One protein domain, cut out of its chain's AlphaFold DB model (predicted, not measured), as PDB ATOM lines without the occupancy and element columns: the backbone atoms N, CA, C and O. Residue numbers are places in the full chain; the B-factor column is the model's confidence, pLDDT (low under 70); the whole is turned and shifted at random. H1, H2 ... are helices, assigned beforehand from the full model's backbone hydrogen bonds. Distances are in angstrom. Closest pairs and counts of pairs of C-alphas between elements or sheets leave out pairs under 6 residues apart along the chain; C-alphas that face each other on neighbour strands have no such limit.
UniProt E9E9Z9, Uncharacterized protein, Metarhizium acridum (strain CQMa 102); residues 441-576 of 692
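This is residues 441 to 576 of the 692 residues of an uncharacterized protein of Metarhizium acridum (strain CQMa 102) (UniProt E9E9Z9). Four long helices lie side by side in a flat row, in the order H2, H1, H4, H5, with H1 and H4 in the middle; H1 and H2 run one way, H4 and H5 the other. The short H3 and H6 lie beyond the helices' ends, at opposite ends of the longest axis, and the long links 458 to 477 and 532 to 550 fold back along the helices. The printed part has 136 residues with six named helices, H1 to H6 along the chain, and no named strand; the class is all helix. It is compact, with a radius of gyration of the C-alphas of 15.8 A, and flat, spanning 50 by 39 by 20 A.

H4, residues 513 to 531, touches H5, residues 551 to 568, at a shallow tilt of 22 degrees, the same way; their closest C-alphas, of Ala 516 and Pro 552, are 3.8 A apart. H4 touches H1, residues 441 to 457, at a shallow tilt of 12 degrees, opposite ways; the closest C-alphas, of Leu 444 and Gly 525, are 4.8 A apart. H1 touches H2, residues 478 to 495, at a shallow tilt of 23 degrees, the same way; the closest C-alphas, of Gly 457 and Asp 495, are 3.6 A apart. H2 and H4 are apart, as are H1 and H5. H3, residues 501 to 504, and H6, residues 573 to 576, touch no helix. Every O i to N i+4 pair is within hydrogen-bond range in H1, H2, H4 and H5; H3 and H6 are too short for such a pair, and their O i to N i+3 pairs within range are 1 of 1 and 0 of 1.

H4 is 26.1 A long, H2 and H5 25.1 A each, H1 23.6 A, H3 5.3 A and H6 5.0 A. H1 begins at C-alpha 441 (116.160, 111.081, 110.450), H4 at C-alpha 513 (126.640, 111.828, 133.407), and H6 ends at C-alpha 576 (122.402, 107.390, 96.415).

The C-alphas farthest apart, of Ser 506 and Asn 574, are 51.0 A apart. The printed part has no cut. The links H1 to H2 and H4 to H5 are long. Mean pLDDT of the printed part is 76.5; 31 residues are under 70, among them 498 to 508 and 569 to 576.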
ATOM      1  N   GLY A 441     117.036 110.866 109.305       75.56
ATOM      2  CA  GLY A 441     116.160 111.081 110.450       75.56
ATOM      3  C   GLY A 441     115.911 109.802 111.246       75.56
ATOM      4  O   GLY A 441     115.896 109.857 112.472       75.56
ATOM      5  N   THR A 442     115.780 108.644 110.593       75.50
ATOM      6  CA  THR A 442     115.566 107.351 111.271       75.50
ATOM      7  C   THR A 442     116.768 106.933 112.118       75.50
ATOM      8  O   THR A 442     116.603 106.623 113.298       75.50
ATOM      9  N   VAL A 443     117.982 106.974 111.561       65.62
ATOM     10  CA  VAL A 443     119.217 106.636 112.294       65.62
ATOM     11  C   VAL A 443     119.504 107.658 113.397       65.62
ATOM     12  O   VAL A 443     119.857 107.265 114.511       65.62
ATOM     13  N   LEU A 444     119.302 108.953 113.126       70.94
ATOM     14  CA  LEU A 444     119.482 110.012 114.121       70.94
ATOM     15  C   LEU A 444     118.510 109.848 115.294       70.94
ATOM     16  O   LEU A 444     118.952 109.808 116.442       70.94
ATOM     17  N   ASN A 445     117.211 109.696 115.018       76.56
ATOM     18  CA  ASN A 445     116.211 109.531 116.071       76.56
ATOM     19  C   ASN A 445     116.456 108.250 116.872       76.56
ATOM     20  O   ASN A 445     116.421 108.312 118.100       76.56
ATOM     21  N   LEU A 446     116.786 107.124 116.220       80.25
ATOM     22  CA  LEU A 446     117.176 105.883 116.902       80.25
ATOM     23  C   LEU A 446     118.357 106.109 117.858       80.25
ATOM     24  O   LEU A 446     118.293 105.687 119.011       80.25
ATOM     25  N   GLY A 447     119.403 106.813 117.412       65.31
ATOM     26  CA  GLY A 447     120.566 107.162 118.233       65.31
ATOM     27  C   GLY A 447     120.217 108.053 119.429       65.31
ATOM     28  O   GLY A 447     120.604 107.745 120.559       65.31
ATOM     29  N   THR A 448     119.425 109.111 119.221       70.62
ATOM     30  CA  THR A 448     118.945 109.969 120.323       70.62
ATOM     31  C   THR A 448     118.010 109.222 121.272       70.62
ATOM     32  O   THR A 448     118.047 109.455 122.478       70.62
ATOM     33  N   GLY A 449     117.219 108.284 120.744       77.38
ATOM     34  CA  GLY A 449     116.368 107.385 121.509       77.38
ATOM     35  C   GLY A 449     117.202 106.506 122.428       77.38
ATOM     36  O   GLY A 449     117.018 106.555 123.638       77.38
ATOM     37  N   LEU A 450     118.170 105.769 121.875       79.69
ATOM     38  CA  LEU A 450     119.092 104.928 122.645       79.69
ATOM     39  C   LEU A 450     119.820 105.734 123.737       79.69
ATOM     40  O   LEU A 450     119.845 105.305 124.886       79.69
ATOM     41  N   GLY A 451     120.348 106.920 123.417       70.69
ATOM     42  CA  GLY A 451     121.007 107.789 124.400       70.69
ATOM     43  C   GLY A 451     120.068 108.279 125.511       70.69
ATOM     44  O   GLY A 451     120.401 108.186 126.694       70.69
ATOM     45  N   GLY A 452     118.872 108.754 125.151       80.94
ATOM     46  CA  GLY A 452     117.860 109.204 126.111       80.94
ATOM     47  C   GLY A 452     117.333 108.072 126.995       80.94
ATOM     48  O   GLY A 452     117.168 108.264 128.198       80.94
ATOM     49  N   GLY A 453     117.134 106.884 126.419       81.31
ATOM     50  CA  GLY A 453     116.707 105.687 127.136       81.31
ATOM     51  C   GLY A 453     117.766 105.202 128.123       81.31
ATOM     52  O   GLY A 453     117.436 104.955 129.277       81.31
ATOM     53  N   ALA A 454     119.040 105.155 127.713       79.88
ATOM     54  CA  ALA A 454     120.152 104.818 128.604       79.88
ATOM     55  C   ALA A 454     120.232 105.775 129.800       79.88
ATOM     56  O   ALA A 454     120.371 105.345 130.945       79.88
ATOM     57  N   ALA A 455     120.133 107.083 129.545       75.69
ATOM     58  CA  ALA A 455     120.217 108.097 130.590       75.69
ATOM     59  C   ALA A 455     119.025 108.029 131.568       75.69
ATOM     60  O   ALA A 455     119.208 108.241 132.772       75.69
ATOM     61  N   ALA A 456     117.825 107.719 131.059       86.12
ATOM     62  CA  ALA A 456     116.614 107.541 131.855       86.12
ATOM     63  C   ALA A 456     116.675 106.278 132.733       86.12
ATOM     64  O   ALA A 456     116.512 106.384 133.950       86.12
ATOM     65  N   GLY A 457     116.980 105.109 132.159       82.94
ATOM     66  CA  GLY A 457     116.997 103.845 132.900       82.94
ATOM     67  C   GLY A 457     118.155 103.750 133.899       82.94
ATOM     68  O   GLY A 457     117.935 103.381 135.053       82.94
ATOM     69  N   LEU A 458     119.355 104.232 133.545       83.25
ATOM     70  CA  LEU A 458     120.460 104.378 134.511       83.25
ATOM     71  C   LEU A 458     120.166 105.413 135.620       83.25
ATOM     72  O   LEU A 458     120.991 105.594 136.515       83.25
ATOM     73  N   LYS A 459     119.023 106.120 135.573       85.75
ATOM     74  CA  LYS A 459     118.610 107.157 136.541       85.75
ATOM     75  C   LYS A 459     119.658 108.272 136.698       85.75
ATOM     76  O   LYS A 459     119.764 108.901 137.751       85.75
ATOM     77  N   LEU A 460     120.424 108.521 135.629       74.50
ATOM     78  CA  LEU A 460     121.444 109.576 135.544       74.50
ATOM     79  C   LEU A 460     120.817 110.939 135.273       74.50
ATOM     80  O   LEU A 460     121.348 111.969 135.685       74.50
ATOM     81  N   VAL A 461     119.670 110.947 134.593       75.00
ATOM     82  CA  VAL A 461     118.832 112.134 134.481       75.00
ATOM     83  C   VAL A 461     118.295 112.461 135.875       75.00
ATOM     84  O   VAL A 461     117.488 111.718 136.432       75.00
ATOM     85  N   ALA A 462     118.750 113.579 136.446       62.94
ATOM     86  CA  ALA A 462     118.259 114.060 137.734       62.94
ATOM     87  C   ALA A 462     116.719 114.129 137.731       62.94
ATOM     88  O   ALA A 462     116.131 114.626 136.769       62.94
ATOM     89  N   GLN A 463     116.088 113.687 138.828       53.41
ATOM     90  CA  GLN A 463     114.644 113.390 138.960       53.41
ATOM     91  C   GLN A 463     113.663 114.514 138.547       53.41
ATOM     92  O   GLN A 463     112.462 114.285 138.482       53.41
ATOM     93  N   ASN A 464     114.160 115.719 138.257       47.25
ATOM     94  CA  ASN A 464     113.391 116.880 137.810       47.25
ATOM     95  C   ASN A 464     113.311 117.039 136.276       47.25
ATOM     96  O   ASN A 464     112.643 117.958 135.803       47.25
ATOM     97  N   LYS A 465     113.973 116.186 135.481       60.81
ATOM     98  CA  LYS A 465     113.797 116.128 134.020       60.81
ATOM     99  C   LYS A 465     113.165 114.792 133.628       60.81
ATOM    100  O   LYS A 465     113.864 113.805 133.441       60.81
ATOM    101  N   ASN A 466     111.847 114.766 133.442       62.44
ATOM    102  CA  ASN A 466     111.180 113.630 132.802       62.44
ATOM    103  C   ASN A 466     111.563 113.584 131.312       62.44
ATOM    104  O   ASN A 466     110.875 114.169 130.475       62.44
ATOM    105  N   LEU A 467     112.655 112.889 130.975       74.69
ATOM    106  CA  LEU A 467     112.900 112.454 129.600       74.69
ATOM    107  C   LEU A 467     111.908 111.334 129.269       74.69
ATOM    108  O   LEU A 467     112.169 110.160 129.511       74.69
ATOM    109  N   ALA A 468     110.755 111.717 128.729       81.75
ATOM    110  CA  ALA A 468     109.888 110.814 127.986       81.75
ATOM    111  C   ALA A 468     110.346 110.772 126.515       81.75
ATOM    112  O   ALA A 468     110.830 111.792 126.007       81.75
ATOM    113  N   PRO A 469     110.183 109.643 125.802       78.44
ATOM    114  CA  PRO A 469     110.413 109.620 124.365       78.44
ATOM    115  C   PRO A 469     109.417 110.567 123.677       78.44
ATOM    116  O   PRO A 469     108.231 110.540 124.024       78.44
ATOM    117  N   PRO A 470     109.848 111.395 122.708       69.88
ATOM    118  CA  PRO A 470     108.914 112.170 121.904       69.88
ATOM    119  C   PRO A 470     108.023 111.191 121.118       69.88
ATOM    120  O   PRO A 470     108.557 110.392 120.347       69.88
ATOM    121  N   PRO A 471     106.691 111.204 121.311       85.56
ATOM    122  CA  PRO A 471     105.814 110.240 120.659       85.56
ATOM    123  C   PRO A 471     105.831 110.441 119.134       85.56
ATOM    124  O   PRO A 471     105.894 111.588 118.674       85.56
ATOM    125  N   PRO A 472     105.740 109.360 118.337       91.19
ATOM    126  CA  PRO A 472     105.714 109.468 116.885       91.19
ATOM    127  C   PRO A 472     104.477 110.251 116.440       91.19
ATOM    128  O   PRO A 472     103.364 110.003 116.912       91.19
ATOM    129  N   LYS A 473     104.654 111.189 115.506       90.88
ATOM    130  CA  LYS A 473     103.577 112.087 115.047       90.88
ATOM    131  C   LYS A 473     102.478 111.348 114.281       90.88
ATOM    132  O   LYS A 473     101.360 111.842 114.174       90.88
ATOM    133  N   SER A 474     102.801 110.186 113.715       93.44
ATOM    134  CA  SER A 474     101.863 109.270 113.061       93.44
ATOM    135  C   SER A 474     102.480 107.872 112.939       93.44
ATOM    136  O   SER A 474     103.680 107.704 113.139       93.44
ATOM    137  N   LEU A 475     101.698 106.875 112.513       82.94
ATOM    138  CA  LEU A 475     102.220 105.540 112.177       82.94
ATOM    139  C   LEU A 475     103.156 105.528 110.947       82.94
ATOM    140  O   LEU A 475     103.830 104.530 110.715       82.94
ATOM    141  N   ALA A 476     103.215 106.620 110.176       89.56
ATOM    142  CA  ALA A 476     104.155 106.803 109.067       89.56
ATOM    143  C   ALA A 476     105.421 107.592 109.469       89.56
ATOM    144  O   ALA A 476     106.330 107.748 108.655       89.56
ATOM    145  N   ASP A 477     105.505 108.082 110.711       91.00
ATOM    146  CA  ASP A 477     106.677 108.781 111.254       91.00
ATOM    147  C   ASP A 477     107.753 107.763 111.668       91.00
ATOM    148  O   ASP A 477     108.007 107.537 112.850       91.00
ATOM    149  N   ILE A 478     108.354 107.097 110.676       89.69
ATOM    150  CA  ILE A 478     109.396 106.082 110.893       89.69
ATOM    151  C   ILE A 478     110.575 106.641 111.721       89.69
ATOM    152  O   ILE A 478     111.013 105.934 112.634       89.69
ATOM    153  N   PRO A 479     111.029 107.900 111.532       84.12
ATOM    154  CA  PRO A 479     111.978 108.535 112.443       84.12
ATOM    155  C   PRO A 479     111.503 108.589 113.903       84.12
ATOM    156  O   PRO A 479     112.209 108.097 114.787       84.12
ATOM    157  N   GLY A 480     110.303 109.107 114.178       89.69
ATOM    158  CA  GLY A 480     109.749 109.159 115.539       89.69
ATOM    159  C   GLY A 480     109.532 107.774 116.166       89.69
ATOM    160  O   GLY A 480     109.786 107.578 117.360       89.69
ATOM    161  N   ILE A 481     109.132 106.784 115.361       91.12
ATOM    162  CA  ILE A 481     108.989 105.382 115.784       91.12
ATOM    163  C   ILE A 481     110.355 104.807 116.170       91.12
ATOM    164  O   ILE A 481     110.480 104.212 117.239       91.12
ATOM    165  N   ALA A 482     111.388 105.020 115.352       82.94
ATOM    166  CA  ALA A 482     112.737 104.535 115.625       82.94
ATOM    167  C   ALA A 482     113.346 105.182 116.880       82.94
ATOM    168  O   ALA A 482     113.977 104.487 117.677       82.94
ATOM    169  N   GLY A 483     113.095 106.474 117.120       84.31
ATOM    170  CA  GLY A 483     113.495 107.137 118.366       84.31
ATOM    171  C   GLY A 483     112.761 106.611 119.598       84.31
ATOM    172  O   GLY A 483     113.392 106.317 120.613       84.31
ATOM    173  N   THR A 484     111.448 106.395 119.496       90.69
ATOM    174  CA  THR A 484     110.652 105.794 120.582       90.69
ATOM    175  C   THR A 484     111.097 104.358 120.877       90.69
ATOM    176  O   THR A 484     111.232 103.976 122.040       90.69
ATOM    177  N   PHE A 485     111.394 103.574 119.836       90.31
ATOM    178  CA  PHE A 485     111.923 102.216 119.952       90.31
ATOM    179  C   PHE A 485     113.315 102.193 120.598       90.31
ATOM    180  O   PHE A 485     113.518 101.455 121.560       90.31
ATOM    181  N   GLY A 486     114.248 103.032 120.134       81.81
ATOM    182  CA  GLY A 486     115.584 103.158 120.728       81.81
ATOM    183  C   GLY A 486     115.527 103.549 122.204       81.81
ATOM    184  O   GLY A 486     116.229 102.960 123.028       81.81
ATOM    185  N   PHE A 487     114.632 104.478 122.553       89.81
ATOM    186  CA  PHE A 487     114.387 104.858 123.941       89.81
ATOM    187  C   PHE A 487     113.869 103.680 124.766       89.81
ATOM    188  O   PHE A 487     114.459 103.364 125.794       89.81
ATOM    189  N   GLY A 488     112.813 102.995 124.316       84.69
ATOM    190  CA  GLY A 488     112.256 101.844 125.030       84.69
ATOM    191  C   GLY A 488     113.272 100.714 125.218       84.69
ATOM    192  O   GLY A 488     113.417 100.190 126.326       84.69
ATOM    193  N   LEU A 489     114.029 100.387 124.165       86.69
ATOM    194  CA  LEU A 489     115.085  99.373 124.194       86.69
ATOM    195  C   LEU A 489     116.153  99.719 125.240       86.69
ATOM    196  O   LEU A 489     116.425  98.922 126.135       86.69
ATOM    197  N   SER A 490     116.739 100.914 125.163       70.44
ATOM    198  CA  SER A 490     117.837 101.271 126.062       70.44
ATOM    199  C   SER A 490     117.367 101.551 127.493       70.44
ATOM    200  O   SER A 490     118.050 101.162 128.440       70.44
ATOM    201  N   ASN A 491     116.173 102.126 127.674       86.88
ATOM    202  CA  ASN A 491     115.569 102.309 128.993       86.88
ATOM    203  C   ASN A 491     115.295 100.958 129.666       86.88
ATOM    204  O   ASN A 491     115.725 100.754 130.791       86.88
ATOM    205  N   SER A 492     114.663  99.998 128.980       75.75
ATOM    206  CA  SER A 492     114.397  98.666 129.559       75.75
ATOM    207  C   SER A 492     115.672  97.886 129.912       75.75
ATOM    208  O   SER A 492     115.709  97.197 130.934       75.75
ATOM    209  N   PHE A 493     116.739  98.037 129.118       79.88
ATOM    210  CA  PHE A 493     118.049  97.466 129.430       79.88
ATOM    211  C   PHE A 493     118.685  98.118 130.667       79.88
ATOM    212  O   PHE A 493     119.224  97.424 131.526       79.88
ATOM    213  N   THR A 494     118.609  99.447 130.779       82.19
ATOM    214  CA  THR A 494     119.322 100.200 131.820       82.19
ATOM    215  C   THR A 494     118.549 100.410 133.123       82.19
ATOM    216  O   THR A 494     119.191 100.547 134.157       82.19
ATOM    217  N   ASP A 495     117.213 100.356 133.129       81.25
ATOM    218  CA  ASP A 495     116.365 100.546 134.326       81.25
ATOM    219  C   ASP A 495     116.625  99.491 135.420       81.25
ATOM    220  O   ASP A 495     116.523  99.770 136.621       81.25
ATOM    221  N   ASN A 496     117.068  98.301 134.999       71.12
ATOM    222  CA  ASN A 496     117.517  97.212 135.868       71.12
ATOM    223  C   ASN A 496     118.942  97.409 136.424       71.12
ATOM    224  O   ASN A 496     119.319  96.765 137.406       71.12
ATOM    225  N   ILE A 497     119.748  98.295 135.831       71.44
ATOM    226  CA  ILE A 497     121.118  98.567 136.270       71.44
ATOM    227  C   ILE A 497     121.077  99.711 137.288       71.44
ATOM    228  O   ILE A 497     121.089 100.890 136.938       71.44
ATOM    229  N   ASN A 498     121.041  99.363 138.576       57.91
ATOM    230  CA  ASN A 498     120.985 100.325 139.682       57.91
ATOM    231  C   ASN A 498     122.329 101.056 139.911       57.91
ATOM    232  O   ASN A 498     122.945 100.954 140.977       57.91
ATOM    233  N   VAL A 499     122.787 101.822 138.916       64.94
ATOM    234  CA  VAL A 499     123.906 102.764 139.046       64.94
ATOM    235  C   VAL A 499     123.396 104.026 139.736       64.94
ATOM    236  O   VAL A 499     123.265 105.084 139.125       64.94
ATOM    237  N   SER A 500     123.065 103.929 141.027       58.53
ATOM    238  CA  SER A 500     122.611 105.114 141.756       58.53
ATOM    239  C   SER A 500     123.704 106.189 141.690       58.53
ATOM    240  O   SER A 500     124.827 105.974 142.156       58.53
ATOM    241  N   ALA A 501     123.379 107.353 141.115       57.19
ATOM    242  CA  ALA A 501     124.335 108.448 140.937       57.19
ATOM    243  C   ALA A 501     125.013 108.848 142.264       57.19
ATOM    244  O   ALA A 501     126.162 109.274 142.271       57.19
ATOM    245  N   LYS A 502     124.342 108.604 143.399       57.88
ATOM    246  CA  LYS A 502     124.859 108.755 144.769       57.88
ATOM    247  C   LYS A 502     126.162 107.997 145.060       57.88
ATOM    248  O   LYS A 502     126.970 108.503 145.832       57.88
ATOM    249  N   ASN A 503     126.364 106.817 144.470       60.72
ATOM    250  CA  ASN A 503     127.561 105.998 144.704       60.72
ATOM    251  C   ASN A 503     128.734 106.381 143.789       60.72
ATOM    252  O   ASN A 503     129.876 106.093 144.126       60.72
ATOM    253  N   LEU A 504     128.461 107.015 142.643       57.81
ATOM    254  CA  LEU A 504     129.487 107.404 141.667       57.81
ATOM    255  C   LEU A 504     129.905 108.878 141.827       57.81
ATOM    256  O   LEU A 504     131.087 109.205 141.741       57.81
ATOM    257  N   ALA A 505     128.954 109.761 142.144       57.56
ATOM    258  CA  ALA A 505     129.177 111.197 142.351       57.56
ATOM    259  C   ALA A 505     129.903 111.541 143.667       57.56
ATOM    260  O   ALA A 505     130.282 112.690 143.869       57.56
ATOM    261  N   SER A 506     130.097 110.575 144.569       60.00
ATOM    262  CA  SER A 506     130.933 110.732 145.767       60.00
ATOM    263  C   SER A 506     132.419 110.447 145.514       60.00
ATOM    264  O   SER A 506     133.252 110.827 146.333       60.00
ATOM    265  N   MET A 507     132.759 109.788 144.397       51.31
ATOM    266  CA  MET A 507     134.130 109.370 144.059       51.31
ATOM    267  C   MET A 507     134.728 110.112 142.857       51.31
ATOM    268  O   MET A 507     135.920 109.978 142.585       51.31
ATOM    269  N   LEU A 508     133.923 110.891 142.136       56.09
ATOM    270  CA  LEU A 508     134.330 111.649 140.956       56.09
ATOM    271  C   LEU A 508     133.974 113.134 141.129       56.09
ATOM    272  O   LEU A 508     133.032 113.449 141.859       56.09
ATOM    273  N   PRO A 509     134.696 114.061 140.466       71.62
ATOM    274  CA  PRO A 509     134.260 115.454 140.380       71.62
ATOM    275  C   PRO A 509     132.830 115.535 139.808       71.62
ATOM    276  O   PRO A 509     132.407 114.610 139.111       71.62
ATOM    277  N   PRO A 510     132.075 116.618 140.081       72.06
ATOM    278  CA  PRO A 510     130.670 116.733 139.694       72.06
ATOM    279  C   PRO A 510     130.499 116.776 138.166       72.06
ATOM    280  O   PRO A 510     130.504 117.837 137.546       72.06
ATOM    281  N   ILE A 511     130.344 115.595 137.572       77.06
ATOM    282  CA  ILE A 511     130.059 115.365 136.157       77.06
ATOM    283  C   ILE A 511     128.570 115.041 136.032       77.06
ATOM    284  O   ILE A 511     128.075 114.105 136.663       77.06
ATOM    285  N   ASP A 512     127.855 115.784 135.190       80.19
ATOM    286  CA  ASP A 512     126.502 115.409 134.777       80.19
ATOM    287  C   ASP A 512     126.598 114.271 133.747       80.19
ATOM    288  O   ASP A 512     126.723 114.491 132.541       80.19
ATOM    289  N   PHE A 513     126.595 113.031 134.241       73.69
ATOM    290  CA  PHE A 513     126.640 111.828 133.407       73.69
ATOM    291  C   PHE A 513     125.415 111.692 132.492       73.69
ATOM    292  O   PHE A 513     125.528 111.097 131.421       73.69
ATOM    293  N   GLY A 514     124.262 112.252 132.879       74.19
ATOM    294  CA  GLY A 514     123.060 112.269 132.045       74.19
ATOM    295  C   GLY A 514     123.248 113.181 130.835       74.19
ATOM    296  O   GLY A 514     123.004 112.759 129.704       74.19
ATOM    297  N   ALA A 515     123.765 114.393 131.057       78.69
ATOM    298  CA  ALA A 515     124.169 115.292 129.981       78.69
ATOM    299  C   ALA A 515     125.286 114.683 129.120       78.69
ATOM    300  O   ALA A 515     125.198 114.738 127.900       78.69
ATOM    301  N   ALA A 516     126.297 114.042 129.720       75.06
ATOM    302  CA  ALA A 516     127.389 113.431 128.961       75.06
ATOM    303  C   ALA A 516     126.927 112.268 128.069       75.06
ATOM    304  O   ALA A 516     127.322 112.203 126.908       75.06
ATOM    305  N   ALA A 517     126.063 111.377 128.565       69.62
ATOM    306  CA  ALA A 517     125.495 110.299 127.754       69.62
ATOM    307  C   ALA A 517     124.620 110.840 126.607       69.62
ATOM    308  O   ALA A 517     124.693 110.336 125.484       69.62
ATOM    309  N   LEU A 518     123.838 111.895 126.870       76.25
ATOM    310  CA  LEU A 518     123.015 112.569 125.866       76.25
ATOM    311  C   LEU A 518     123.870 113.262 124.791       76.25
ATOM    312  O   LEU A 518     123.612 113.079 123.600       76.25
ATOM    313  N   ASP A 519     124.902 114.002 125.196       81.06
ATOM    314  CA  ASP A 519     125.820 114.700 124.294       81.06
ATOM    315  C   ASP A 519     126.648 113.708 123.463       81.06
ATOM    316  O   ASP A 519     126.818 113.929 122.265       81.06
ATOM    317  N   VAL A 520     127.095 112.580 124.036       78.44
ATOM    318  CA  VAL A 520     127.720 111.484 123.269       78.44
ATOM    319  C   VAL A 520     126.740 110.889 122.259       78.44
ATOM    320  O   VAL A 520     127.101 110.755 121.092       78.44
ATOM    321  N   GLY A 521     125.505 110.563 122.656       71.06
ATOM    322  CA  GLY A 521     124.497 110.005 121.744       71.06
ATOM    323  C   GLY A 521     124.155 110.951 120.586       71.06
ATOM    324  O   GLY A 521     124.153 110.538 119.424       71.06
ATOM    325  N   SER A 522     123.955 112.235 120.895       79.06
ATOM    326  CA  SER A 522     123.772 113.310 119.912       79.06
ATOM    327  C   SER A 522     125.001 113.462 119.010       79.06
ATOM    328  O   SER A 522     124.872 113.533 117.790       79.06
ATOM    329  N   GLY A 523     126.206 113.412 119.586       79.88
ATOM    330  CA  GLY A 523     127.471 113.435 118.860       79.88
ATOM    331  C   GLY A 523     127.588 112.293 117.852       79.88
ATOM    332  O   GLY A 523     127.814 112.551 116.671       79.88
ATOM    333  N   ILE A 524     127.360 111.043 118.273       79.88
ATOM    334  CA  ILE A 524     127.388 109.877 117.374       79.88
ATOM    335  C   ILE A 524     126.366 110.048 116.245       79.88
ATOM    336  O   ILE A 524     126.736 109.878 115.082       79.88
ATOM    337  N   GLY A 525     125.119 110.409 116.564       75.50
ATOM    338  CA  GLY A 525     124.042 110.566 115.583       75.50
ATOM    339  C   GLY A 525     124.316 111.672 114.559       75.50
ATOM    340  O   GLY A 525     124.279 111.426 113.353       75.50
ATOM    341  N   ASN A 526     124.663 112.870 115.031       86.19
ATOM    342  CA  ASN A 526     124.975 114.019 114.181       86.19
ATOM    343  C   ASN A 526     126.250 113.793 113.359       86.19
ATOM    344  O   ASN A 526     126.298 114.148 112.181       86.19
ATOM    345  N   GLY A 527     127.272 113.177 113.961       82.12
ATOM    346  CA  GLY A 527     128.514 112.827 113.280       82.12
ATOM    347  C   GLY A 527     128.256 111.826 112.161       82.12
ATOM    348  O   GLY A 527     128.671 112.064 111.028       82.12
ATOM    349  N   ALA A 528     127.487 110.771 112.448       80.44
ATOM    350  CA  ALA A 528     127.103 109.759 111.470       80.44
ATOM    351  C   ALA A 528     126.314 110.373 110.306       80.44
ATOM    352  O   ALA A 528     126.655 110.161 109.146       80.44
ATOM    353  N   ALA A 529     125.285 111.172 110.601       78.62
ATOM    354  CA  ALA A 529     124.454 111.806 109.579       78.62
ATOM    355  C   ALA A 529     125.256 112.758 108.673       78.62
ATOM    356  O   ALA A 529     125.057 112.776 107.455       78.62
ATOM    357  N   LEU A 530     126.185 113.525 109.249       87.62
ATOM    358  CA  LEU A 530     126.983 114.511 108.524       87.62
ATOM    359  C   LEU A 530     128.127 113.860 107.726       87.62
ATOM    360  O   LEU A 530     128.384 114.280 106.599       87.62
ATOM    361  N   GLY A 531     128.765 112.802 108.242       80.50
ATOM    362  CA  GLY A 531     129.743 112.013 107.482       80.50
ATOM    363  C   GLY A 531     129.097 111.202 106.353       80.50
ATOM    364  O   GLY A 531     129.585 111.231 105.227       80.50
ATOM    365  N   LEU A 532     127.918 110.608 106.575       86.69
ATOM    366  CA  LEU A 532     127.111 110.005 105.500       86.69
ATOM    367  C   LEU A 532     126.536 111.038 104.501       86.69
ATOM    368  O   LEU A 532     125.879 110.650 103.535       86.69
ATOM    369  N   LYS A 533     126.762 112.344 104.709       86.31
ATOM    370  CA  LYS A 533     126.255 113.452 103.871       86.31
ATOM    371  C   LYS A 533     124.725 113.470 103.744       86.31
ATOM    372  O   LYS A 533     124.182 114.008 102.783       86.31
ATOM    373  N   LEU A 534     124.039 112.914 104.744       80.38
ATOM    374  CA  LEU A 534     122.580 112.947 104.901       80.38
ATOM    375  C   LEU A 534     122.105 114.284 105.494       80.38
ATOM    376  O   LEU A 534     120.918 114.587 105.475       80.38
ATOM    377  N   ALA A 535     123.035 115.076 106.030       75.62
ATOM    378  CA  ALA A 535     122.786 116.328 106.721       75.62
ATOM    379  C   ALA A 535     123.764 117.420 106.254       75.62
ATOM    380  O   ALA A 535     124.936 117.143 105.985       75.62
ATOM    381  N   ASN A 536     123.297 118.671 106.171       75.19
ATOM    382  CA  ASN A 536     124.136 119.794 105.746       75.19
ATOM    383  C   ASN A 536     125.138 120.193 106.849       75.19
ATOM    384  O   ASN A 536     124.830 120.157 108.042       75.19
ATOM    385  N   VAL A 537     126.346 120.589 106.444       65.06
ATOM    386  CA  VAL A 537     127.529 120.697 107.317       65.06
ATOM    387  C   VAL A 537     127.359 121.741 108.429       65.06
ATOM    388  O   VAL A 537     127.922 121.598 109.511       65.06
ATOM    389  N   THR A 538     126.573 122.791 108.185       61.84
ATOM    390  CA  THR A 538     126.462 123.964 109.064       61.84
ATOM    391  C   THR A 538     125.448 123.837 110.203       61.84
ATOM    392  O   THR A 538     125.464 124.685 111.091       61.84
ATOM    393  N   SER A 539     124.573 122.822 110.212       65.19
ATOM    394  CA  SER A 539     123.450 122.742 111.169       65.19
ATOM    395  C   SER A 539     123.541 121.626 112.217       65.19
ATOM    396  O   SER A 539     122.695 121.587 113.105       65.19
ATOM    397  N   PHE A 540     124.534 120.731 112.138       72.31
ATOM    398  CA  PHE A 540     124.632 119.544 113.013       72.31
ATOM    399  C   PHE A 540     125.965 119.392 113.762       72.31
ATOM    400  O   PHE A 540     126.112 118.473 114.565       72.31
ATOM    401  N   ALA A 541     126.939 120.281 113.546       80.81
ATOM    402  CA  ALA A 541     128.141 120.302 114.374       80.81
ATOM    403  C   ALA A 541     127.782 120.754 115.808       80.81
ATOM    404  O   ALA A 541     127.162 121.812 115.957       80.81
ATOM    405  N   PRO A 542     128.147 120.000 116.865       82.56
ATOM    406  CA  PRO A 542     127.927 120.447 118.235       82.56
ATOM    407  C   PRO A 542     128.721 121.737 118.499       82.56
ATOM    408  O   PRO A 542     129.836 121.884 117.986       82.56
ATOM    409  N   PRO A 543     128.178 122.686 119.284       80.62
ATOM    410  CA  PRO A 543     128.896 123.907 119.619       80.62
ATOM    411  C   PRO A 543     130.178 123.558 120.394       80.62
ATOM    412  O   PRO A 543     130.124 122.703 121.284       80.62
ATOM    413  N   PRO A 544     131.319 124.208 120.095       84.62
ATOM    414  CA  PRO A 544     132.576 123.904 120.767       84.62
ATOM    415  C   PRO A 544     132.440 124.096 122.288       84.62
ATOM    416  O   PRO A 544     131.765 125.031 122.731       84.62
ATOM    417  N   PRO A 545     133.065 123.227 123.106       88.88
ATOM    418  CA  PRO A 545     132.960 123.301 124.557       88.88
ATOM    419  C   PRO A 545     133.515 124.637 125.064       88.88
ATOM    420  O   PRO A 545     134.655 124.997 124.776       88.88
ATOM    421  N   GLY A 546     132.719 125.365 125.854       86.31
ATOM    422  CA  GLY A 546     133.105 126.679 126.390       86.31
ATOM    423  C   GLY A 546     134.210 126.620 127.454       86.31
ATOM    424  O   GLY A 546     134.744 127.651 127.851       86.31
ATOM    425  N   SER A 547     134.547 125.419 127.927       90.69
ATOM    426  CA  SER A 547     135.639 125.138 128.858       90.69
ATOM    427  C   SER A 547     136.099 123.684 128.690       90.69
ATOM    428  O   SER A 547     135.251 122.820 128.461       90.69
ATOM    429  N   PRO A 548     137.392 123.354 128.887       78.75
ATOM    430  CA  PRO A 548     137.863 121.964 128.952       78.75
ATOM    431  C   PRO A 548     137.202 121.125 130.060       78.75
ATOM    432  O   PRO A 548     137.262 119.900 130.019       78.75
ATOM    433  N   LEU A 549     136.580 121.776 131.053       84.75
ATOM    434  CA  LEU A 549     135.839 121.132 132.144       84.75
ATOM    435  C   LEU A 549     134.376 120.805 131.780       84.75
ATOM    436  O   LEU A 549     133.688 120.147 132.558       84.75
ATOM    437  N   ASP A 550     133.896 121.234 130.609       89.19
ATOM    438  CA  ASP A 550     132.557 120.936 130.081       89.19
ATOM    439  C   ASP A 550     132.528 119.513 129.491       89.19
ATOM    440  O   ASP A 550     132.366 119.302 128.288       89.19
ATOM    441  N   ILE A 551     132.775 118.524 130.360       86.38
ATOM    442  CA  ILE A 551     132.956 117.107 130.013       86.38
ATOM    443  C   ILE A 551     131.825 116.560 129.122       86.38
ATOM    444  O   ILE A 551     132.161 115.867 128.161       86.38
ATOM    445  N   PRO A 552     130.530 116.890 129.339       86.75
ATOM    446  CA  PRO A 552     129.463 116.528 128.409       86.75
ATOM    447  C   PRO A 552     129.715 116.995 126.969       86.75
ATOM    448  O   PRO A 552     129.808 116.162 126.064       86.75
ATOM    449  N   LYS A 553     129.963 118.296 126.754       89.19
ATOM    450  CA  LYS A 553     130.218 118.834 125.407       89.19
ATOM    451  C   LYS A 553     131.528 118.340 124.812       89.19
ATOM    452  O   LYS A 553     131.591 118.127 123.602       89.19
ATOM    453  N   VAL A 554     132.567 118.135 125.625       87.56
ATOM    454  CA  VAL A 554     133.831 117.532 125.168       87.56
ATOM    455  C   VAL A 554     133.581 116.110 124.658       87.56
ATOM    456  O   VAL A 554     134.007 115.777 123.553       87.56
ATOM    457  N   ALA A 555     132.839 115.295 125.412       82.50
ATOM    458  CA  ALA A 555     132.500 113.929 125.030       82.50
ATOM    459  C   ALA A 555     131.605 113.887 123.777       82.50
ATOM    460  O   ALA A 555     131.887 113.118 122.858       82.50
ATOM    461  N   GLY A 556     130.596 114.759 123.681       85.25
ATOM    462  CA  GLY A 556     129.752 114.886 122.489       85.25
ATOM    463  C   GLY A 556     130.500 115.371 121.247       85.25
ATOM    464  O   GLY A 556     130.312 114.828 120.159       85.25
ATOM    465  N   THR A 557     131.416 116.332 121.396       89.88
ATOM    466  CA  THR A 557     132.256 116.827 120.289       89.88
ATOM    467  C   THR A 557     133.248 115.762 119.816       89.88
ATOM    468  O   THR A 557     133.436 115.590 118.610       89.88
ATOM    469  N   LEU A 558     133.838 114.995 120.739       86.19
ATOM    470  CA  LEU A 558     134.689 113.848 120.410       86.19
ATOM    471  C   LEU A 558     133.893 112.760 119.674       86.19
ATOM    472  O   LEU A 558     134.318 112.293 118.619       86.19
ATOM    473  N   ALA A 559     132.725 112.391 120.201       78.38
ATOM    474  CA  ALA A 559     131.842 111.395 119.604       78.38
ATOM    475  C   ALA A 559     131.367 111.811 118.199       78.38
ATOM    476  O   ALA A 559     131.364 110.986 117.284       78.38
ATOM    477  N   PHE A 560     131.063 113.098 118.004       92.25
ATOM    478  CA  PHE A 560     130.797 113.692 116.694       92.25
ATOM    479  C   PHE A 560     131.990 113.567 115.748       92.25
ATOM    480  O   PHE A 560     131.825 113.076 114.633       92.25
ATOM    481  N   GLY A 561     133.191 113.957 116.183       83.44
ATOM    482  CA  GLY A 561     134.402 113.876 115.365       83.44
ATOM    483  C   GLY A 561     134.723 112.447 114.921       83.44
ATOM    484  O   GLY A 561     134.955 112.210 113.735       83.44
ATOM    485  N   VAL A 562     134.666 111.485 115.847       76.81
ATOM    486  CA  VAL A 562     134.907 110.058 115.571       76.81
ATOM    487  C   VAL A 562     133.829 109.485 114.648       76.81
ATOM    488  O   VAL A 562     134.161 108.879 113.629       76.81
ATOM    489  N   SER A 563     132.548 109.708 114.956       72.25
ATOM    490  CA  SER A 563     131.434 109.183 114.155       72.25
ATOM    491  C   SER A 563     131.399 109.788 112.747       72.25
ATOM    492  O   SER A 563     131.248 109.058 111.762       72.25
ATOM    493  N   LYS A 564     131.652 111.101 112.622       90.00
ATOM    494  CA  LYS A 564     131.847 111.764 111.327       90.00
ATOM    495  C   LYS A 564     133.018 111.143 110.585       90.00
ATOM    496  O   LYS A 564     132.834 110.716 109.457       90.00
ATOM    497  N   SER A 565     134.205 111.055 111.189       73.94
ATOM    498  CA  SER A 565     135.385 110.516 110.499       73.94
ATOM    499  C   SER A 565     135.182 109.077 110.019       73.94
ATOM    500  O   SER A 565     135.664 108.723 108.944       73.94
ATOM    501  N   LEU A 566     134.464 108.255 110.788       70.62
ATOM    502  CA  LEU A 566     134.145 106.884 110.403       70.62
ATOM    503  C   LEU A 566     133.151 106.844 109.231       70.62
ATOM    504  O   LEU A 566     133.348 106.086 108.287       70.62
ATOM    505  N   THR A 567     132.110 107.679 109.251       76.81
ATOM    506  CA  THR A 567     131.050 107.661 108.226       76.81
ATOM    507  C   THR A 567     131.346 108.477 106.968       76.81
ATOM    508  O   THR A 567     130.872 108.101 105.905       76.81
ATOM    509  N   ASP A 568     132.186 109.513 107.028       84.00
ATOM    510  CA  ASP A 568     132.673 110.272 105.853       84.00
ATOM    511  C   ASP A 568     133.569 109.396 104.955       84.00
ATOM    512  O   ASP A 568     133.677 109.621 103.750       84.00
ATOM    513  N   SER A 569     134.152 108.328 105.525       67.75
ATOM    514  CA  SER A 569     134.830 107.269 104.761       67.75
ATOM    515  C   SER A 569     133.863 106.355 103.987       67.75
ATOM    516  O   SER A 569     134.254 105.716 103.007       67.75
ATOM    517  N   VAL A 570     132.581 106.312 104.369       69.50
ATOM    518  CA  VAL A 570     131.549 105.519 103.692       69.50
ATOM    519  C   VAL A 570     130.984 106.338 102.534       69.50
ATOM    520  O   VAL A 570     130.146 107.216 102.707       69.50
ATOM    521  N   ASN A 571     131.433 106.041 101.311       61.62
ATOM    522  CA  ASN A 571     131.012 106.762 100.106       61.62
ATOM    523  C   ASN A 571     129.544 106.472  99.711       61.62
ATOM    524  O   ASN A 571     129.265 105.691  98.793       61.62
ATOM    525  N   VAL A 572     128.604 107.154 100.370       66.12
ATOM    526  CA  VAL A 572     127.152 107.020 100.147       66.12
ATOM    527  C   VAL A 572     126.720 107.479  98.750       66.12
ATOM    528  O   VAL A 572     125.658 107.078  98.287       66.12
ATOM    529  N   SER A 573     127.549 108.228  98.009       55.69
ATOM    530  CA  SER A 573     127.261 108.620  96.617       55.69
ATOM    531  C   SER A 573     127.005 107.415  95.700       55.69
ATOM    532  O   SER A 573     126.179 107.495  94.795       55.69
ATOM    533  N   ASN A 574     127.659 106.278  95.966       48.50
ATOM    534  CA  ASN A 574     127.465 105.038  95.206       48.50
ATOM    535  C   ASN A 574     126.177 104.284  95.598       48.50
ATOM    536  O   ASN A 574     125.775 103.362  94.893       48.50
ATOM    537  N   LEU A 575     125.552 104.650  96.721       51.50
ATOM    538  CA  LEU A 575     124.276 104.112  97.199       51.50
ATOM    539  C   LEU A 575     123.115 105.033  96.780       51.50
ATOM    540  O   LEU A 575     122.083 104.561  96.311       51.50
ATOM    541  N   ALA A 576     123.331 106.351  96.855       55.12
ATOM    542  CA  ALA A 576     122.402 107.390  96.415       55.12
ATOM    543  C   ALA A 576     122.149 107.387  94.900       55.12
ATOM    544  O   ALA A 576     121.035 107.676  94.477       55.12
TER     545      ALA A 576